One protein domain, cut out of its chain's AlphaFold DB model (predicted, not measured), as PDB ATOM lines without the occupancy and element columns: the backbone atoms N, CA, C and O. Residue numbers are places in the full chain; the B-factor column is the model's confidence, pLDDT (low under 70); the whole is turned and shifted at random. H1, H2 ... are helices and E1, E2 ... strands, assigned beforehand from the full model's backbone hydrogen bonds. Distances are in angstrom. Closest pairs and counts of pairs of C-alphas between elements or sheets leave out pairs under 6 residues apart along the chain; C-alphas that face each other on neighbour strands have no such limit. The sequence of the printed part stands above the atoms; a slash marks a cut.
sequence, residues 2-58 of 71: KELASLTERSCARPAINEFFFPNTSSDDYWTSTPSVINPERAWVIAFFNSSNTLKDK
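Overview. This is residues 2 to 58 of the 71 residues of an uncharacterized protein of Paraglaciecola psychrophila 170 (UniProt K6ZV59). A strongly twisted three-stranded sheet, E1, E2 and E3, fills one end, with the small helix H1 packed on it; the long loop of residues 6 to 28 winds round at the other end. The 57 printed residues hold H1, E1, E2, E3 in that order, mostly strand, with under half in named elements. The sheet's order is E1, E2, E3, antiparallel. It is compact, radius of gyration of the C-alphas 11.8 A, spanning 35 by 21 by 16 A.

Arrangement. H1, residues 2 to 5, is on the sheet at a height of 8.1 A; its one O i to N i+3 pair is within hydrogen-bond range, and it is too short for an O i to N i+4 pair. The closest C-alphas of H1 and E2, residues 42 to 47, are Ala 5 and Ile 46, 6.9 A apart. E1, residues 29 to 35, and E2 form a hairpin, N 30 to O 46 being 2.9 A. E2 and E3, residues 52 to 57, form another, N 43 to O 56 being 3.0 A. The three make a meander, each strand the antiparallel neighbour of the one before.

Along the chain. H1 begins at C-alpha 2 (18.465, -36.998, -32.153). E1 is 15.2 A long, E2 15.6 A and E3 16.2 A, ending at C-alpha 57 (24.394, -38.090, -13.097).

Size, cuts and confidence. The C-alphas of Phe 20 and Ile 38, the two farthest apart, are 36.9 A apart. The printed part has no cut. The link H1 to E1 is long. Residue 2 and residues 10 to 14 have pLDDT under 70.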
ATOM      1  N   LYS A   2      19.438 -37.251 -31.065       67.50
ATOM      2  CA  LYS A   2      18.465 -36.998 -32.153       67.50
ATOM      3  C   LYS A   2      17.272 -37.971 -32.199       67.50
ATOM      4  O   LYS A   2      16.151 -37.495 -32.265       67.50
ATOM      5  N   GLU A   3      17.510 -39.274 -32.058       76.06
ATOM      6  CA  GLU A   3      16.464 -40.312 -32.163       76.06
ATOM      7  C   GLU A   3      15.339 -40.202 -31.122       76.06
ATOM      8  O   GLU A   3      14.172 -40.393 -31.439       76.06
ATOM      9  N   LEU A   4      15.660 -39.890 -29.859       72.88
ATOM     10  CA  LEU A   4      14.621 -39.702 -28.837       72.88
ATOM     11  C   LEU A   4      13.972 -38.317 -28.946       72.88
ATOM     12  O   LEU A   4      12.785 -38.177 -28.671       72.88
ATOM     13  N   ALA A   5      14.729 -37.299 -29.364       73.69
ATOM     14  CA  ALA A   5      14.213 -35.938 -29.496       73.69
ATOM     15  C   ALA A   5      13.234 -35.793 -30.672       73.69
ATOM     16  O   ALA A   5      12.379 -34.918 -30.645       73.69
ATOM     17  N   SER A   6      13.319 -36.645 -31.698       80.38
ATOM     18  CA  SER A   6      12.324 -36.683 -32.779       80.38
ATOM     19  C   SER A   6      10.979 -37.275 -32.353       80.38
ATOM     20  O   SER A   6      10.009 -37.143 -33.088       80.38
ATOM     21  N   LEU A   7      10.900 -37.918 -31.182       75.12
ATOM     22  CA  LEU A   7       9.643 -38.451 -30.643       75.12
ATOM     23  C   LEU A   7       8.828 -37.394 -29.890       75.12
ATOM     24  O   LEU A   7       7.700 -37.677 -29.487       75.12
ATOM     25  N   THR A   8       9.404 -36.208 -29.666       71.75
ATOM     26  CA  THR A   8       8.764 -35.139 -28.903       71.75
ATOM     27  C   THR A   8       8.173 -34.065 -29.800       71.75
ATOM     28  O   THR A   8       8.883 -33.525 -30.646       71.75
ATOM     29  N   GLU A   9       6.918 -33.692 -29.562       71.69
ATOM     30  CA  GLU A   9       6.265 -32.545 -30.193       71.69
ATOM     31  C   GLU A   9       6.285 -31.349 -29.231       71.69
ATOM     32  O   GLU A   9       5.730 -31.400 -28.134       71.69
ATOM     33  N   ARG A  10       6.942 -30.255 -29.631       64.12
ATOM     34  CA  ARG A  10       7.099 -29.059 -28.778       64.12
ATOM     35  C   ARG A  10       5.876 -28.148 -28.794       64.12
ATOM     36  O   ARG A  10       5.761 -27.292 -27.922       64.12
ATOM     37  N   SER A  11       4.980 -28.321 -29.763       63.84
ATOM     38  CA  SER A  11       3.830 -27.438 -29.968       63.84
ATOM     39  C   SER A  11       2.675 -27.705 -28.993       63.84
ATOM     40  O   SER A  11       1.839 -26.830 -28.790       63.84
ATOM     41  N   CYS A  12       2.625 -28.882 -28.356       57.34
ATOM     42  CA  CYS A  12       1.627 -29.243 -27.341       57.34
ATOM     43  C   CYS A  12       2.339 -29.742 -26.080       57.34
ATOM     44  O   CYS A  12       2.597 -30.928 -25.901       57.34
ATOM     45  N   ALA A  13       2.721 -28.814 -25.208       65.06
ATOM     46  CA  ALA A  13       3.468 -29.148 -24.008       65.06
ATOM     47  C   ALA A  13       2.555 -29.784 -22.940       65.06
ATOM     48  O   ALA A  13       1.847 -29.063 -22.238       65.06
ATOM     49  N   ARG A  14       2.692 -31.113 -22.784       69.25
ATOM     50  CA  ARG A  14       2.311 -32.005 -21.657       69.25
ATOM     51  C   ARG A  14       1.160 -32.982 -21.968       69.25
ATOM     52  O   ARG A  14       0.003 -32.600 -21.815       69.25
ATOM     53  N   PRO A  15       1.463 -34.259 -22.281       74.25
ATOM     54  CA  PRO A  15       2.792 -34.837 -22.520       74.25
ATOM     55  C   PRO A  15       3.356 -34.398 -23.880       74.25
ATOM     56  O   PRO A  15       2.623 -34.264 -24.851       74.25
ATOM     57  N   ALA A  16       4.668 -34.171 -23.959       84.00
ATOM     58  CA  ALA A  16       5.341 -33.872 -25.226       84.00
ATOM     59  C   ALA A  16       5.569 -35.133 -26.080       84.00
ATOM     60  O   ALA A  16       6.107 -35.035 -27.175       84.00
ATOM     61  N   ILE A  17       5.175 -36.312 -25.592       85.94
ATOM     62  CA  ILE A  17       5.157 -37.570 -26.335       85.94
ATOM     63  C   ILE A  17       3.726 -37.941 -26.728       85.94
ATOM     64  O   ILE A  17       2.784 -37.735 -25.965       85.94
ATOM     65  N   ASN A  18       3.560 -38.534 -27.908       84.44
ATOM     66  CA  ASN A  18       2.280 -39.100 -28.305       84.44
ATOM     67  C   ASN A  18       2.071 -40.475 -27.647       84.44
ATOM     68  O   ASN A  18       2.579 -41.491 -28.125       84.44
ATOM     69  N   GLU A  19       1.309 -40.501 -26.557       84.31
ATOM     70  CA  GLU A  19       1.024 -41.718 -25.784       84.31
ATOM     71  C   GLU A  19       0.184 -42.745 -26.565       84.31
ATOM     72  O   GLU A  19       0.261 -43.936 -26.280       84.31
ATOM     73  N   PHE A  20      -0.562 -42.326 -27.596       86.19
ATOM     74  CA  PHE A  20      -1.314 -43.246 -28.455       86.19
ATOM     75  C   PHE A  20      -0.387 -44.080 -29.351       86.19
ATOM     76  O   PHE A  20      -0.567 -45.289 -29.475       86.19
ATOM     77  N   PHE A  21       0.638 -43.459 -29.947       86.19
ATOM     78  CA  PHE A  21       1.641 -44.181 -30.744       86.19
ATOM     79  C   PHE A  21       2.704 -44.871 -29.883       86.19
ATOM     80  O   PHE A  21       3.316 -45.850 -30.320       86.19
ATOM     81  N   PHE A  22       2.932 -44.384 -28.660       85.94
ATOM     82  CA  PHE A  22       3.947 -44.903 -27.743       85.94
ATOM     83  C   PHE A  22       3.370 -45.255 -26.364       85.94
ATOM     84  O   PHE A  22       3.835 -44.720 -25.359       85.94
ATOM     85  N   PRO A  23       2.424 -46.207 -26.281       85.50
ATOM     86  CA  PRO A  23       1.709 -46.511 -25.036       85.50
ATOM     87  C   PRO A  23       2.616 -47.059 -23.926       85.50
ATOM     88  O   PRO A  23       2.322 -46.910 -22.746       85.50
ATOM     89  N   ASN A  24       3.759 -47.649 -24.292       86.50
ATOM     90  CA  ASN A  24       4.758 -48.155 -23.346       86.50
ATOM     91  C   ASN A  24       5.839 -47.118 -22.995       86.50
ATOM     92  O   ASN A  24       6.901 -47.484 -22.498       86.50
ATOM     93  N   THR A  25       5.644 -45.839 -23.330       87.62
ATOM     94  CA  THR A  25       6.585 -44.767 -22.985       87.62
ATOM     95  C   THR A  25       5.899 -43.758 -22.084       87.62
ATOM     96  O   THR A  25       5.157 -42.899 -22.545       87.62
ATOM     97  N   SER A  26       6.175 -43.865 -20.785       88.38
ATOM     98  CA  SER A  26       5.727 -42.889 -19.796       88.38
ATOM     99  C   SER A  26       6.305 -41.504 -20.086       88.38
ATOM    100  O   SER A  26       7.434 -41.378 -20.562       88.38
ATOM    101  N   SER A  27       5.537 -40.471 -19.753       88.25
ATOM    102  CA  SER A  27       5.908 -39.059 -19.855       88.25
ATOM    103  C   SER A  27       6.925 -38.658 -18.767       88.25
ATOM    104  O   SER A  27       6.611 -37.926 -17.834       88.25
ATOM    105  N   ASP A  28       8.145 -39.185 -18.866       91.19
ATOM    106  CA  ASP A  28       9.213 -39.041 -17.866       91.19
ATOM    107  C   ASP A  28      10.578 -38.775 -18.534       91.19
ATOM    108  O   ASP A  28      10.652 -38.570 -19.750       91.19
ATOM    109  N   ASP A  29      11.657 -38.754 -17.752       93.00
ATOM    110  CA  ASP A  29      13.026 -38.608 -18.253       93.00
ATOM    111  C   ASP A  29      13.581 -39.927 -18.808       93.00
ATOM    112  O   ASP A  29      13.489 -40.978 -18.172       93.00
ATOM    113  N   TYR A  30      14.226 -39.858 -19.976       93.88
ATOM    114  CA  TYR A  30      14.863 -41.005 -20.623       93.88
ATOM    115  C   TYR A  30      16.318 -40.723 -20.959       93.88
ATOM    116  O   TYR A  30      16.651 -39.685 -21.539       93.88
ATOM    117  N   TRP A  31      17.187 -41.681 -20.642       95.06
ATOM    118  CA  TRP A  31      18.594 -41.635 -21.015       95.06
ATOM    119  C   TRP A  31      18.779 -41.611 -22.530       95.06
ATOM    120  O   TRP A  31      18.124 -42.333 -23.283       95.06
ATOM    121  N   THR A  32      19.757 -40.824 -22.973       90.25
ATOM    122  CA  THR A  32      20.280 -40.880 -24.338       90.25
ATOM    123  C   THR A  32      21.693 -41.455 -24.333       90.25
ATOM    124  O   THR A  32      22.439 -41.285 -23.372       90.25
ATOM    125  N   SER A  33      22.125 -42.039 -25.452       88.94
ATOM    126  CA  SER A  33      23.508 -42.521 -25.617       88.94
ATOM    127  C   SER A  33      24.551 -41.398 -25.754       88.94
ATOM    128  O   SER A  33      25.680 -41.653 -26.159       88.94
ATOM    129  N   THR A  34      24.186 -40.138 -25.486       90.25
ATOM    130  CA  THR A  34      25.078 -38.981 -25.616       90.25
ATOM    131  C   THR A  34      25.645 -38.609 -24.237       90.25
ATOM    132  O   THR A  34      24.896 -38.108 -23.392       90.25
ATOM    133  N   PRO A  35      26.950 -38.825 -23.975       92.56
ATOM    134  CA  PRO A  35      27.582 -38.407 -22.725       92.56
ATOM    135  C   PRO A  35      27.801 -36.886 -22.682       92.56
ATOM    136  O   PRO A  35      27.759 -36.203 -23.708       92.56
ATOM    137  N   SER A  36      28.048 -36.338 -21.490       93.06
ATOM    138  CA  SER A  36      28.546 -34.964 -21.363       93.06
ATOM    139  C   SER A  36      29.987 -34.865 -21.863       93.06
ATOM    140  O   SER A  36      30.799 -35.749 -21.601       93.06
ATOM    141  N   VAL A  37      30.319 -33.752 -22.521       94.00
ATOM    142  CA  VAL A  37      31.700 -33.434 -22.920       94.00
ATOM    143  C   VAL A  37      32.533 -32.853 -21.772       94.00
ATOM    144  O   VAL A  37      33.753 -32.877 -21.840       94.00
ATOM    145  N   ILE A  38      31.882 -32.333 -20.722       94.69
ATOM    146  CA  ILE A  38      32.547 -31.658 -19.593       94.69
ATOM    147  C   ILE A  38      32.745 -32.617 -18.417       94.69
ATOM    148  O   ILE A  38      33.794 -32.599 -17.782       94.69
ATOM    149  N   ASN A  39      31.738 -33.439 -18.099       94.38
ATOM    150  CA  ASN A  39      31.780 -34.334 -16.942       94.38
ATOM    151  C   ASN A  39      31.450 -35.784 -17.342       94.38
ATOM    152  O   ASN A  39      30.286 -36.072 -17.627       94.38
ATOM    153  N   PRO A  40      32.416 -36.719 -17.300       93.56
ATOM    154  CA  PRO A  40      32.195 -38.106 -17.712       93.56
ATOM    155  C   PRO A  40      31.168 -38.854 -16.847       93.56
ATOM    156  O   PRO A  40      30.575 -39.819 -17.331       93.56
ATOM    157  N   GLU A  41      30.886 -38.394 -15.625       95.69
ATOM    158  CA  GLU A  41      29.849 -38.961 -14.750       95.69
ATOM    159  C   GLU A  41      28.431 -38.537 -15.165       95.69
ATOM    160  O   GLU A  41      27.454 -38.999 -14.580       95.69
ATOM    161  N   ARG A  42      28.277 -37.667 -16.176       96.50
ATOM    162  CA  ARG A  42      26.972 -37.181 -16.641       96.50
ATOM    163  C   ARG A  42      26.646 -37.602 -18.068       96.50
ATOM    164  O   ARG A  42      27.518 -37.726 -18.930       96.50
ATOM    165  N   ALA A  43      25.358 -37.775 -18.333       95.38
ATOM    166  CA  ALA A  43      24.815 -38.028 -19.662       95.38
ATOM    167  C   ALA A  43      23.555 -37.192 -19.905       95.38
ATOM    168  O   ALA A  43      22.948 -36.663 -18.971       95.38
ATOM    169  N   TRP A  44      23.191 -37.036 -21.174       95.38
ATOM    170  CA  TRP A  44      21.991 -36.307 -21.565       95.38
ATOM    171  C   TRP A  44      20.744 -37.169 -21.396       95.38
ATOM    172  O   TRP A  44      20.723 -38.321 -21.842       95.38
ATOM    173  N   VAL A  45      19.693 -36.571 -20.838       94.12
ATOM    174  CA  VAL A  45      18.330 -37.112 -20.819       94.12
ATOM    175  C   VAL A  45      17.388 -36.234 -21.633       94.12
ATOM    176  O   VAL A  45      17.655 -35.044 -21.827       94.12
ATOM    177  N   ILE A  46      16.288 -36.831 -22.082       91.62
ATOM    178  CA  ILE A  46      15.153 -36.137 -22.693       91.62
ATOM    179  C   ILE A  46      13.925 -36.370 -21.823       91.62
ATOM    180  O   ILE A  46      13.598 -37.509 -21.505       91.62
ATOM    181  N   ALA A  47      13.262 -35.279 -21.469       90.94
ATOM    182  CA  ALA A  47      12.030 -35.256 -20.705       90.94
ATOM    183  C   ALA A  47      10.824 -35.332 -21.645       90.94
ATOM    184  O   ALA A  47      10.510 -34.362 -22.341       90.94
ATOM    185  N   PHE A  48      10.094 -36.447 -21.646       88.44
ATOM    186  CA  PHE A  48       8.904 -36.595 -22.490       88.44
ATOM    187  C   PHE A  48       7.689 -35.804 -22.002       88.44
ATOM    188  O   PHE A  48       6.748 -35.605 -22.765       88.44
ATOM    189  N   PHE A  49       7.718 -35.262 -20.784       86.19
ATOM    190  CA  PHE A  49       6.637 -34.404 -20.300       86.19
ATOM    191  C   PHE A  49       6.657 -32.997 -20.897       86.19
ATOM    192  O   PHE A  49       5.598 -32.391 -21.025       86.19
ATOM    193  N   ASN A  50       7.820 -32.464 -21.278       85.25
ATOM    194  CA  ASN A  50       7.938 -31.091 -21.787       85.25
ATOM    195  C   ASN A  50       8.973 -30.902 -22.908       85.25
ATOM    196  O   ASN A  50       9.285 -29.762 -23.244       85.25
ATOM    197  N   SER A  51       9.527 -31.981 -23.466       85.44
ATOM    198  CA  SER A  51      10.564 -31.937 -24.505       85.44
ATOM    199  C   SER A  51      11.866 -31.236 -24.072       85.44
ATOM    200  O   SER A  51      12.618 -30.750 -24.922       85.44
ATOM    201  N   SER A  52      12.151 -31.144 -22.770       88.31
ATOM    202  CA  SER A  52      13.402 -30.545 -22.290       88.31
ATOM    203  C   SER A  52      14.563 -31.538 -22.291       88.31
ATOM    204  O   SER A  52      14.379 -32.751 -22.181       88.31
ATOM    205  N   ASN A  53      15.782 -31.005 -22.398       90.62
ATOM    206  CA  ASN A  53      17.009 -31.790 -22.416       90.62
ATOM    207  C   ASN A  53      17.884 -31.323 -21.254       90.62
ATOM    208  O   ASN A  53      18.141 -30.126 -21.124       90.62
ATOM    209  N   THR A  54      18.383 -32.243 -20.433       93.62
ATOM    210  CA  THR A  54      19.249 -31.888 -19.300       93.62
ATOM    211  C   THR A  54      20.349 -32.921 -19.079       93.62
ATOM    212  O   THR A  54      20.261 -34.053 -19.551       93.62
ATOM    213  N   LEU A  55      21.415 -32.520 -18.387       95.19
ATOM    214  CA  LEU A  55      22.494 -33.412 -17.976       95.19
ATOM    215  C   LEU A  55      22.192 -33.980 -16.594       95.19
ATOM    216  O   LEU A  55      22.032 -33.226 -15.632       95.19
ATOM    217  N   LYS A  56      22.202 -35.305 -16.481       95.56
ATOM    218  CA  LYS A  56      22.008 -36.017 -15.217       95.56
ATOM    219  C   LYS A  56      23.195 -36.909 -14.891       95.56
ATOM    220  O   LYS A  56      23.919 -37.336 -15.788       95.56
ATOM    221  N   ASP A  57      23.397 -37.146 -13.599       96.00
ATOM    222  CA  ASP A  57      24.394 -38.090 -13.097       96.00
ATOM    223  C   ASP A  57      24.013 -39.517 -13.505       96.00
ATOM    224  O   ASP A  57      22.868 -39.931 -13.314       96.00
ATOM    225  N   LYS A  58      24.963 -40.258 -14.082       92.69
ATOM    226  CA  LYS A  58      24.758 -41.618 -14.603       92.69
ATOM    227  C   LYS A  58      24.345 -42.626 -13.525       92.69
ATOM    228  O   LYS A  58      23.873 -43.701 -13.873       92.69
TER     229      LYS A  58